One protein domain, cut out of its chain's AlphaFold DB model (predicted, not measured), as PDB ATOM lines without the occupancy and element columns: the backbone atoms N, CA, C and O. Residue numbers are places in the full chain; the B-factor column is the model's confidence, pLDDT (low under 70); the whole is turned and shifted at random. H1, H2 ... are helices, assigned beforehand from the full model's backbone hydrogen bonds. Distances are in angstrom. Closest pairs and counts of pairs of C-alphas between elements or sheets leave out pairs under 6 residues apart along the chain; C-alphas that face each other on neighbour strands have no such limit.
ATOM      1  N   LEU A  33     -38.998 -39.656  -0.380       73.75
ATOM      2  CA  LEU A  33     -39.060 -38.350   0.269       73.75
ATOM      3  C   LEU A  33     -40.454 -37.724   0.116       73.75
ATOM      4  O   LEU A  33     -40.842 -36.878   0.922       73.75
ATOM      5  N   PHE A  34     -41.197 -38.149  -0.911       79.75
ATOM      6  CA  PHE A  34     -42.529 -37.657  -1.248       79.75
ATOM      7  C   PHE A  34     -43.485 -38.809  -1.557       79.75
ATOM      8  O   PHE A  34     -43.155 -39.687  -2.357       79.75
ATOM      9  N   ASP A  35     -44.660 -38.749  -0.932       82.06
ATOM     10  CA  ASP A  35     -45.837 -39.588  -1.177       82.06
ATOM     11  C   ASP A  35     -47.082 -38.698  -1.031       82.06
ATOM     12  O   ASP A  35     -47.760 -38.660  -0.003       82.06
ATOM     13  N   THR A  36     -47.294 -37.836  -2.023       79.88
ATOM     14  CA  THR A  36     -48.396 -36.865  -2.035       79.88
ATOM     15  C   THR A  36     -49.682 -37.447  -2.620       79.88
ATOM     16  O   THR A  36     -50.726 -36.792  -2.583       79.88
ATOM     17  N   GLY A  37     -49.621 -38.674  -3.149       80.81
ATOM     18  CA  GLY A  37     -50.721 -39.352  -3.829       80.81
ATOM     19  C   GLY A  37     -50.811 -39.033  -5.323       80.81
ATOM     20  O   GLY A  37     -51.686 -39.572  -6.003       80.81
ATOM     21  N   ASN A  38     -49.913 -38.195  -5.853       82.81
ATOM     22  CA  ASN A  38     -49.762 -37.972  -7.286       82.81
ATOM     23  C   ASN A  38     -48.453 -38.607  -7.763       82.81
ATOM     24  O   ASN A  38     -47.387 -38.000  -7.682       82.81
ATOM     25  N   LEU A  39     -48.565 -39.818  -8.316       83.88
ATOM     26  CA  LEU A  39     -47.430 -40.632  -8.764       83.88
ATOM     27  C   LEU A  39     -46.463 -39.882  -9.690       83.88
ATOM     28  O   LEU A  39     -45.251 -40.063  -9.581       83.88
ATOM     29  N   ASN A  40     -46.976 -39.044 -10.597       84.50
ATOM     30  CA  ASN A  40     -46.139 -38.317 -11.553       84.50
ATOM     31  C   ASN A  40     -45.274 -37.271 -10.843       84.50
ATOM     32  O   ASN A  40     -44.073 -37.166 -11.097       84.50
ATOM     33  N   ILE A  41     -45.887 -36.515  -9.935       86.19
ATOM     34  CA  ILE A  41     -45.207 -35.442  -9.210       86.19
ATOM     35  C   ILE A  41     -44.267 -36.032  -8.161       86.19
ATOM     36  O   ILE A  41     -43.122 -35.596  -8.056       86.19
ATOM     37  N   ASP A  42     -44.710 -37.070  -7.452       86.56
ATOM     38  CA  ASP A  42     -43.892 -37.798  -6.485       86.56
ATOM     39  C   ASP A  42     -42.634 -38.363  -7.152       86.56
ATOM     40  O   ASP A  42     -41.537 -38.210  -6.615       86.56
ATOM     41  N   ALA A  43     -42.746 -38.941  -8.353       85.50
ATOM     42  CA  ALA A  43     -41.592 -39.446  -9.092       85.50
ATOM     43  C   ALA A  43     -40.572 -38.340  -9.419       85.50
ATOM     44  O   ALA A  43     -39.373 -38.526  -9.194       85.50
ATOM     45  N   ILE A  44     -41.024 -37.177  -9.906       87.94
ATOM     46  CA  ILE A  44     -40.121 -36.058 -10.228       87.94
ATOM     47  C   ILE A  44     -39.479 -35.470  -8.974       87.94
ATOM     48  O   ILE A  44     -38.270 -35.218  -8.969       87.94
ATOM     49  N   LEU A  45     -40.266 -35.244  -7.920       88.94
ATOM     50  CA  LEU A  45     -39.769 -34.679  -6.669       88.94
ATOM     51  C   LEU A  45     -38.726 -35.598  -6.030       88.94
ATOM     52  O   LEU A  45     -37.645 -35.130  -5.674       88.94
ATOM     53  N   ASN A  46     -39.009 -36.902  -5.956       87.50
ATOM     54  CA  ASN A  46     -38.060 -37.888  -5.448       87.50
ATOM     55  C   ASN A  46     -36.773 -37.896  -6.279       87.50
ATOM     56  O   ASN A  46     -35.692 -37.761  -5.716       87.50
ATOM     57  N   ALA A  47     -36.864 -37.969  -7.610       87.25
ATOM     58  CA  ALA A  47     -35.680 -38.009  -8.467       87.25
ATOM     59  C   ALA A  47     -34.783 -36.769  -8.299       87.25
ATOM     60  O   ALA A  47     -33.566 -36.890  -8.147       87.25
ATOM     61  N   LYS A  48     -35.367 -35.564  -8.309       88.25
ATOM     62  CA  LYS A  48     -34.584 -34.319  -8.299       88.25
ATOM     63  C   LYS A  48     -34.057 -33.948  -6.915       88.25
ATOM     64  O   LYS A  48     -32.922 -33.485  -6.810       88.25
ATOM     65  N   ILE A  49     -34.837 -34.163  -5.855       89.31
ATOM     66  CA  ILE A  49     -34.383 -33.869  -4.489       89.31
ATOM     67  C   ILE A  49     -33.351 -34.894  -4.027       89.31
ATOM     68  O   ILE A  49     -32.351 -34.491  -3.433       89.31
ATOM     69  N   SER A  50     -33.517 -36.182  -4.347       86.19
ATOM     70  CA  SER A  50     -32.485 -37.185  -4.057       86.19
ATOM     71  C   SER A  50     -31.166 -36.828  -4.734       86.19
ATOM     72  O   SER A  50     -30.137 -36.784  -4.063       86.19
ATOM     73  N   LEU A  51     -31.199 -36.425  -6.011       84.81
ATOM     74  CA  LEU A  51     -30.001 -35.949  -6.704       84.81
ATOM     75  C   LEU A  51     -29.376 -34.731  -6.001       84.81
ATOM     76  O   LEU A  51     -28.158 -34.668  -5.841       84.81
ATOM     77  N   ALA A  52     -30.174 -33.756  -5.561       85.38
ATOM     78  CA  ALA A  52     -29.657 -32.596  -4.837       85.38
ATOM     79  C   ALA A  52     -28.968 -33.000  -3.516       85.38
ATOM     80  O   ALA A  52     -27.855 -32.544  -3.239       85.38
ATOM     81  N   LEU A  53     -29.583 -33.903  -2.747       84.81
ATOM     82  CA  LEU A  53     -29.028 -34.442  -1.503       84.81
ATOM     83  C   LEU A  53     -27.723 -35.220  -1.739       84.81
ATOM     84  O   LEU A  53     -26.758 -35.009  -1.007       84.81
ATOM     85  N   GLU A  54     -27.656 -36.054  -2.781       83.94
ATOM     86  CA  GLU A  54     -26.438 -36.775  -3.193       83.94
ATOM     87  C   GLU A  54     -25.292 -35.825  -3.562       83.94
ATOM     88  O   GLU A  54     -24.122 -36.113  -3.319       83.94
ATOM     89  N   ASN A  55     -25.621 -34.649  -4.098       81.62
ATOM     90  CA  ASN A  55     -24.654 -33.591  -4.386       81.62
ATOM     91  C   ASN A  55     -24.255 -32.777  -3.139       81.62
ATOM     92  O   ASN A  55     -23.583 -31.752  -3.262       81.62
ATOM     93  N   GLY A  56     -24.671 -33.201  -1.942       82.94
ATOM     94  CA  GLY A  56     -24.385 -32.521  -0.681       82.94
ATOM     95  C   GLY A  56     -25.146 -31.206  -0.502       82.94
ATOM     96  O   GLY A  56     -24.797 -30.410   0.372       82.94
ATOM     97  N   ILE A  57     -26.176 -30.949  -1.316       85.38
ATOM     98  CA  ILE A  57     -27.000 -29.747  -1.199       85.38
ATOM     99  C   ILE A  57     -28.012 -29.980  -0.083       85.38
ATOM    100  O   ILE A  57     -28.849 -30.881  -0.143       85.38
ATOM    101  N   ARG A  58     -27.960 -29.134   0.946       87.00
ATOM    102  CA  ARG A  58     -28.959 -29.153   2.011       87.00
ATOM    103  C   ARG A  58     -30.311 -28.726   1.441       87.00
ATOM    104  O   ARG A  58     -30.472 -27.576   1.045       87.00
ATOM    105  N   CYS A  59     -31.274 -29.639   1.462       84.00
ATOM    106  CA  CYS A  59     -32.634 -29.391   1.001       84.00
ATOM    107  C   CYS A  59     -33.601 -29.372   2.191       84.00
ATOM    108  O   CYS A  59     -33.558 -30.266   3.035       84.00
ATOM    109  N   ASP A  60     -34.472 -28.367   2.234       87.50
ATOM    110  CA  ASP A  60     -35.671 -28.339   3.074       87.50
ATOM    111  C   ASP A  60     -36.872 -28.439   2.135       87.50
ATOM    112  O   ASP A  60     -36.972 -27.673   1.174       87.50
ATOM    113  N   TYR A  61     -37.718 -29.446   2.335       83.69
ATOM    114  CA  TYR A  61     -38.794 -29.750   1.405       83.69
ATOM    115  C   TYR A  61     -40.066 -30.183   2.126       83.69
ATOM    116  O   TYR A  61     -40.046 -30.884   3.137       83.69
ATOM    117  N   LYS A  62     -41.196 -29.775   1.551       84.44
ATOM    118  CA  LYS A  62     -42.545 -30.176   1.938       84.44
ATOM    119  C   LYS A  62     -43.429 -30.088   0.703       84.44
ATOM    120  O   LYS A  62     -43.469 -29.040   0.064       84.44
ATOM    121  N   ALA A  63     -44.158 -31.152   0.395       83.25
ATOM    122  CA  ALA A  63     -45.129 -31.151  -0.690       83.25
ATOM    123  C   ALA A  63     -46.498 -31.583  -0.165       83.25
ATOM    124  O   ALA A  63     -46.614 -32.553   0.580       83.25
ATOM    125  N   VAL A  64     -47.528 -30.829  -0.534       84.50
ATOM    126  CA  VAL A  64     -48.934 -31.155  -0.290       84.50
ATOM    127  C   VAL A  64     -49.666 -30.816  -1.574       84.50
ATOM    128  O   VAL A  64     -49.626 -29.665  -2.009       84.50
ATOM    129  N   ILE A  65     -50.300 -31.813  -2.181       81.81
ATOM    130  CA  ILE A  65     -50.944 -31.661  -3.482       81.81
ATOM    131  C   ILE A  65     -52.451 -31.859  -3.305       81.81
ATOM    132  O   ILE A  65     -52.872 -32.864  -2.727       81.81
ATOM    133  N   PRO A  66     -53.285 -30.897  -3.734       82.50
ATOM    134  CA  PRO A  66     -54.729 -31.069  -3.714       82.50
ATOM    135  C   PRO A  66     -55.156 -32.139  -4.727       82.50
ATOM    136  O   PRO A  66     -54.527 -32.310  -5.767       82.50
ATOM    137  N   LYS A  67     -56.265 -32.833  -4.445       75.75
ATOM    138  CA  LYS A  67     -56.807 -33.883  -5.332       75.75
ATOM    139  C   LYS A  67     -57.187 -33.367  -6.719       75.75
ATOM    140  O   LYS A  67     -57.162 -34.128  -7.678       75.75
ATOM    141  N   GLU A  68     -57.570 -32.099  -6.801       80.12
ATOM    142  CA  GLU A  68     -57.963 -31.440  -8.037       80.12
ATOM    143  C   GLU A  68     -57.024 -30.263  -8.287       80.12
ATOM    144  O   GLU A  68     -56.896 -29.354  -7.461       80.12
ATOM    145  N   LEU A  69     -56.361 -30.299  -9.437       81.19
ATOM    146  CA  LEU A  69     -55.513 -29.234  -9.945       81.19
ATOM    147  C   LEU A  69     -56.143 -28.699 -11.231       81.19
ATOM    148  O   LEU A  69     -56.607 -29.460 -12.076       81.19
ATOM    149  N   SER A  70     -56.132 -27.380 -11.402       85.00
ATOM    150  CA  SER A  70     -56.542 -26.737 -12.657       85.00
ATOM    151  C   SER A  70     -55.478 -26.840 -13.757       85.00
ATOM    152  O   SER A  70     -55.719 -26.430 -14.889       85.00
ATOM    153  N   VAL A  71     -54.285 -27.322 -13.406       85.94
ATOM    154  CA  VAL A  71     -53.117 -27.473 -14.276       85.94
ATOM    155  C   VAL A  71     -52.875 -28.963 -14.485       85.94
ATOM    156  O   VAL A  71     -53.094 -29.747 -13.562       85.94
ATOM    157  N   SER A  72     -52.434 -29.357 -15.680       87.81
ATOM    158  CA  SER A  72     -52.122 -30.759 -15.944       87.81
ATOM    159  C   SER A  72     -50.921 -31.224 -15.113       87.81
ATOM    160  O   SER A  72     -49.989 -30.453 -14.866       87.81
ATOM    161  N   ASP A  73     -50.911 -32.501 -14.724       82.81
ATOM    162  CA  ASP A  73     -49.773 -33.106 -14.017       82.81
ATOM    163  C   ASP A  73     -48.465 -32.932 -14.796       82.81
ATOM    164  O   ASP A  73     -47.417 -32.691 -14.207       82.81
ATOM    165  N   ILE A  74     -48.530 -33.021 -16.128       85.00
ATOM    166  CA  ILE A  74     -47.372 -32.885 -17.017       85.00
ATOM    167  C   ILE A  74     -46.804 -31.468 -16.936       85.00
ATOM    168  O   ILE A  74     -45.601 -31.303 -16.735       85.00
ATOM    169  N   ASP A  75     -47.654 -30.447 -17.052       88.44
ATOM    170  CA  ASP A  75     -47.206 -29.053 -16.986       88.44
ATOM    171  C   ASP A  75     -46.637 -28.728 -15.602       88.44
ATOM    172  O   ASP A  75     -45.597 -28.079 -15.486       88.44
ATOM    173  N   LEU A  76     -47.277 -29.231 -14.541       87.88
ATOM    174  CA  LEU A  76     -46.803 -29.048 -13.173       87.88
ATOM    175  C   LEU A  76     -45.438 -29.716 -12.953       87.88
ATOM    176  O   LEU A  76     -44.535 -29.103 -12.384       87.88
ATOM    177  N   CYS A  77     -45.261 -30.929 -13.472       86.25
ATOM    178  CA  CYS A  77     -43.998 -31.657 -13.496       86.25
ATOM    179  C   CYS A  77     -42.878 -30.874 -14.199       86.25
ATOM    180  O   CYS A  77     -41.771 -30.773 -13.667       86.25
ATOM    181  N   VAL A  78     -43.163 -30.285 -15.366       88.56
ATOM    182  CA  VAL A  78     -42.198 -29.462 -16.112       88.56
ATOM    183  C   VAL A  78     -41.805 -28.224 -15.309       88.56
ATOM    184  O   VAL A  78     -40.617 -27.932 -15.164       88.56
ATOM    185  N   VAL A  79     -42.785 -27.508 -14.754       90.81
ATOM    186  CA  VAL A  79     -42.534 -26.286 -13.980       90.81
ATOM    187  C   VAL A  79     -41.714 -26.594 -12.730       90.81
ATOM    188  O   VAL A  79     -40.654 -26.002 -12.543       90.81
ATOM    189  N   ILE A  80     -42.156 -27.542 -11.897       89.38
ATOM    190  CA  ILE A  80     -41.444 -27.928 -10.671       89.38
ATOM    191  C   ILE A  80     -40.040 -28.432 -11.005       89.38
ATOM    192  O   ILE A  80     -39.076 -28.056 -10.341       89.38
ATOM    193  N   GLY A  81     -39.916 -29.247 -12.055       89.19
ATOM    194  CA  GLY A  81     -38.638 -29.780 -12.492       89.19
ATOM    195  C   GLY A  81     -37.625 -28.686 -12.811       89.19
ATOM    196  O   GLY A  81     -36.527 -28.701 -12.260       89.19
ATOM    197  N   ASN A  82     -38.030 -27.703 -13.619       92.69
ATOM    198  CA  ASN A  82     -37.184 -26.568 -13.982       92.69
ATOM    199  C   ASN A  82     -36.827 -25.700 -12.769       92.69
ATOM    200  O   ASN A  82     -35.705 -25.215 -12.662       92.69
ATOM    201  N   LEU A  83     -37.765 -25.499 -11.838       92.38
ATOM    202  CA  LEU A  83     -37.504 -24.727 -10.623       92.38
ATOM    203  C   LEU A  83     -36.454 -25.400  -9.732       92.38
ATOM    204  O   LEU A  83     -35.555 -24.722  -9.235       92.38
ATOM    205  N   ILE A  84     -36.542 -26.722  -9.553       90.44
ATOM    206  CA  ILE A  84     -35.557 -27.475  -8.767       90.44
ATOM    207  C   ILE A  84     -34.203 -27.484  -9.479       90.44
ATOM    208  O   ILE A  84     -33.186 -27.251  -8.828       90.44
ATOM    209  N   ASP A  85     -34.176 -27.683 -10.800       89.81
ATOM    210  CA  ASP A  85     -32.928 -27.660 -11.571       89.81
ATOM    211  C   ASP A  85     -32.221 -26.307 -11.446       89.81
ATOM    212  O   ASP A  85     -31.036 -26.268 -11.118       89.81
ATOM    213  N   ASN A  86     -32.961 -25.201 -11.587       90.94
ATOM    214  CA  ASN A  86     -32.424 -23.848 -11.416       90.94
ATOM    215  C   ASN A  86     -31.854 -23.627 -10.005       90.94
ATOM    216  O   ASN A  86     -30.802 -23.000  -9.843       90.94
ATOM    217  N   ALA A  87     -32.535 -24.132  -8.972       88.12
ATOM    218  CA  ALA A  87     -32.068 -24.031  -7.591       88.12
ATOM    219  C   ALA A  87     -30.782 -24.845  -7.372       88.12
ATOM    220  O   ALA A  87     -29.815 -24.334  -6.805       88.12
ATOM    221  N   VAL A  88     -30.738 -26.081  -7.874       87.38
ATOM    222  CA  VAL A  88     -29.566 -26.966  -7.795       87.38
ATOM    223  C   VAL A  88     -28.375 -26.376  -8.553       87.38
ATOM    224  O   VAL A  88     -27.259 -26.364  -8.029       87.38
ATOM    225  N   GLU A  89     -28.594 -25.854  -9.760       88.31
ATOM    226  CA  GLU A  89     -27.561 -25.192 -10.559       88.31
ATOM    227  C   GLU A  89     -26.990 -23.973  -9.828       88.31
ATOM    228  O   GLU A  89     -25.768 -23.830  -9.724       88.31
ATOM    229  N   SER A  90     -27.862 -23.149  -9.244       87.00
ATOM    230  CA  SER A  90     -27.462 -21.984  -8.451       87.00
ATOM    231  C   SER A  90     -26.624 -22.397  -7.241       87.00
ATOM    232  O   SER A  90     -25.556 -21.836  -7.014       87.00
ATOM    233  N   CYS A  91     -27.036 -23.433  -6.499       85.00
ATOM    234  CA  CYS A  91     -26.272 -23.963  -5.366       85.00
ATOM    235  C   CYS A  91     -24.888 -24.496  -5.770       85.00
ATOM    236  O   CYS A  91     -23.940 -24.388  -4.992       85.00
ATOM    237  N   ARG A  92     -24.741 -25.032  -6.989       81.44
ATOM    238  CA  ARG A  92     -23.450 -25.488  -7.533       81.44
ATOM    239  C   ARG A  92     -22.543 -24.333  -7.976       81.44
ATOM    240  O   ARG A  92     -21.322 -24.473  -7.934       81.44
ATOM    241  N   THR A  93     -23.109 -23.199  -8.390       73.62
ATOM    242  CA  THR A  93     -22.379 -22.074  -9.011       73.62
ATOM    243  C   THR A  93     -21.983 -20.943  -8.055       73.62
ATOM    244  O   THR A  93     -21.281 -20.028  -8.482       73.62
ATOM    245  N   VAL A  94     -22.285 -21.020  -6.747       65.50
ATOM    246  CA  VAL A  94     -21.967 -19.976  -5.729       65.50
ATOM    247  C   VAL A  94     -20.452 -19.724  -5.503       65.50
ATOM    248  O   VAL A  94     -20.046 -19.019  -4.585       65.50
ATOM    249  N   LYS A  95     -19.568 -20.220  -6.375       57.44
ATOM    250  CA  LYS A  95     -18.198 -19.709  -6.545       57.44
ATOM    251  C   LYS A  95     -18.022 -18.976  -7.882       57.44
ATOM    252  O   LYS A  95     -17.204 -19.393  -8.698       57.44
ATOM    253  N   LYS A  96     -18.735 -17.864  -8.094       49.56
ATOM    254  CA  LYS A  96     -18.235 -16.661  -8.797       49.56
ATOM    255  C   LYS A  96     -19.308 -15.577  -8.856       49.56
ATOM    256  O   LYS A  96     -20.468 -15.851  -9.148       49.56
ATOM    257  N   GLU A  97     -18.879 -14.349  -8.582       55.16
ATOM    258  CA  GLU A  97     -19.646 -13.114  -8.746       55.16
ATOM    259  C   GLU A  97     -20.474 -13.138 -10.038       55.16
ATOM    260  O   GLU A  97     -19.930 -13.247 -11.135       55.16
ATOM    261  N   SER A  98     -21.793 -13.057  -9.892       55.56
ATOM    262  CA  SER A  98     -22.737 -13.031 -11.007       55.56
ATOM    263  C   SER A  98     -23.495 -11.710 -10.945       55.56
ATOM    264  O   SER A  98     -24.242 -11.470  -9.997       55.56
ATOM    265  N   SER A  99     -23.276 -10.824 -11.919       55.91
ATOM    266  CA  SER A  99     -24.008  -9.563 -12.050       55.91
ATOM    267  C   SER A  99     -25.040  -9.670 -13.175       55.91
ATOM    268  O   SER A  99     -24.726 -10.069 -14.294       55.91
ATOM    269  N   LEU A 100     -26.293  -9.315 -12.874       57.56
ATOM    270  CA  LEU A 100     -27.381  -9.242 -13.848       57.56
ATOM    271  C   LEU A 100     -27.725  -7.767 -14.084       57.56
ATOM    272  O   LEU A 100     -28.149  -7.075 -13.162       57.56
ATOM    273  N   SER A 101     -27.537  -7.282 -15.311       43.69
ATOM    274  CA  SER A 101     -27.954  -5.935 -15.723       43.69
ATOM    275  C   SER A 101     -29.148  -6.051 -16.666       43.69
ATOM    276  O   SER A 101     -29.014  -6.597 -17.759       43.69
ATOM    277  N   VAL A 102     -30.316  -5.555 -16.249       72.56
ATOM    278  CA  VAL A 102     -31.545  -5.573 -17.056       72.56
ATOM    279  C   VAL A 102     -31.802  -4.173 -17.602       72.56
ATOM    280  O   VAL A 102     -32.026  -3.237 -16.837       72.56
ATOM    281  N   TYR A 103     -31.792  -4.034 -18.928       58.53
ATOM    282  CA  TYR A 103     -32.130  -2.796 -19.625       58.53
ATOM    283  C   TYR A 103     -33.439  -2.979 -20.392       58.53
ATOM    284  O   TYR A 103     -33.620  -3.963 -21.105       58.53
ATOM    285  N   THR A 104     -34.343  -2.011 -20.269       59.31
ATOM    286  CA  THR A 104     -35.565  -1.912 -21.076       59.31
ATOM    287  C   THR A 104     -35.440  -0.694 -21.988       59.31
ATOM    288  O   THR A 104     -35.148   0.411 -21.529       59.31
ATOM    289  N   LEU A 105     -35.613  -0.903 -23.296       54.97
ATOM    290  CA  LEU A 105     -35.699   0.168 -24.285       54.97
ATOM    291  C   LEU A 105     -37.173   0.415 -24.602       54.97
ATOM    292  O   LEU A 105     -37.866  -0.469 -25.107       54.97
ATOM    293  N   ARG A 106     -37.637   1.633 -24.326       58.31
ATOM    294  CA  ARG A 106     -38.938   2.142 -24.766       58.31
ATOM    295  C   ARG A 106     -38.716   2.960 -26.041       58.31
ATOM    296  O   ARG A 106     -37.894   3.873 -26.020       58.31
ATOM    297  N   ARG A 107     -39.399   2.610 -27.135       60.66
ATOM    298  CA  ARG A 107     -39.564   3.508 -28.292       60.66
ATOM    299  C   ARG A 107     -40.714   4.472 -28.043       60.66
ATOM    300  O   ARG A 107     -41.688   4.048 -27.379       60.66
TER     301      ARG A 107
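What this domain is: This is residues 33 to 107 of the 107 residues of a protein of gut metagenome (UniProt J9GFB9). Two helices, H1 and H2, lie side by side and run the same way, with the long link between them folding back along their length. Residues 93 to 107, of which 93 belongs to H2, stand free and stick out from the body as a tail. The printed part has 75 residues, under half of them in the two named helices, H1 then H2, with no named strand; the class is all helix. The whole is loose, with a radius of gyration of the C-alphas of 16.1 A, and flat, spanning 46 by 39 by 16 A.

Where its parts are: H2, the longest helix, holds residues 73 to 93 and measures 30.0 A, from C-alpha 73 at (-49.773, -33.106, -14.017) to C-alpha 93 at (-22.379, -22.074, -9.011). H1 holds residues 39 to 54 and measures 22.1 A, beginning at C-alpha 39 at (-47.430, -40.632, -8.764).

How they stand to each other: H2 and H1 touch, and their closest C-alphas, those of Cys 77 and Ile 41, are 5.8 A apart. Their lines stand at a shallow tilt of 7 degrees. In both helices every O i to N i+4 pair is within hydrogen-bond range.

The domain as a whole: The C-alphas farthest apart, those of Asp 35 and Arg 107, are 51.3 A apart. The link from H1 to H2, 18 residues, is long. The printed part has no cut. Confidence is under 70 at residues 94 to 101 and 103 to 107.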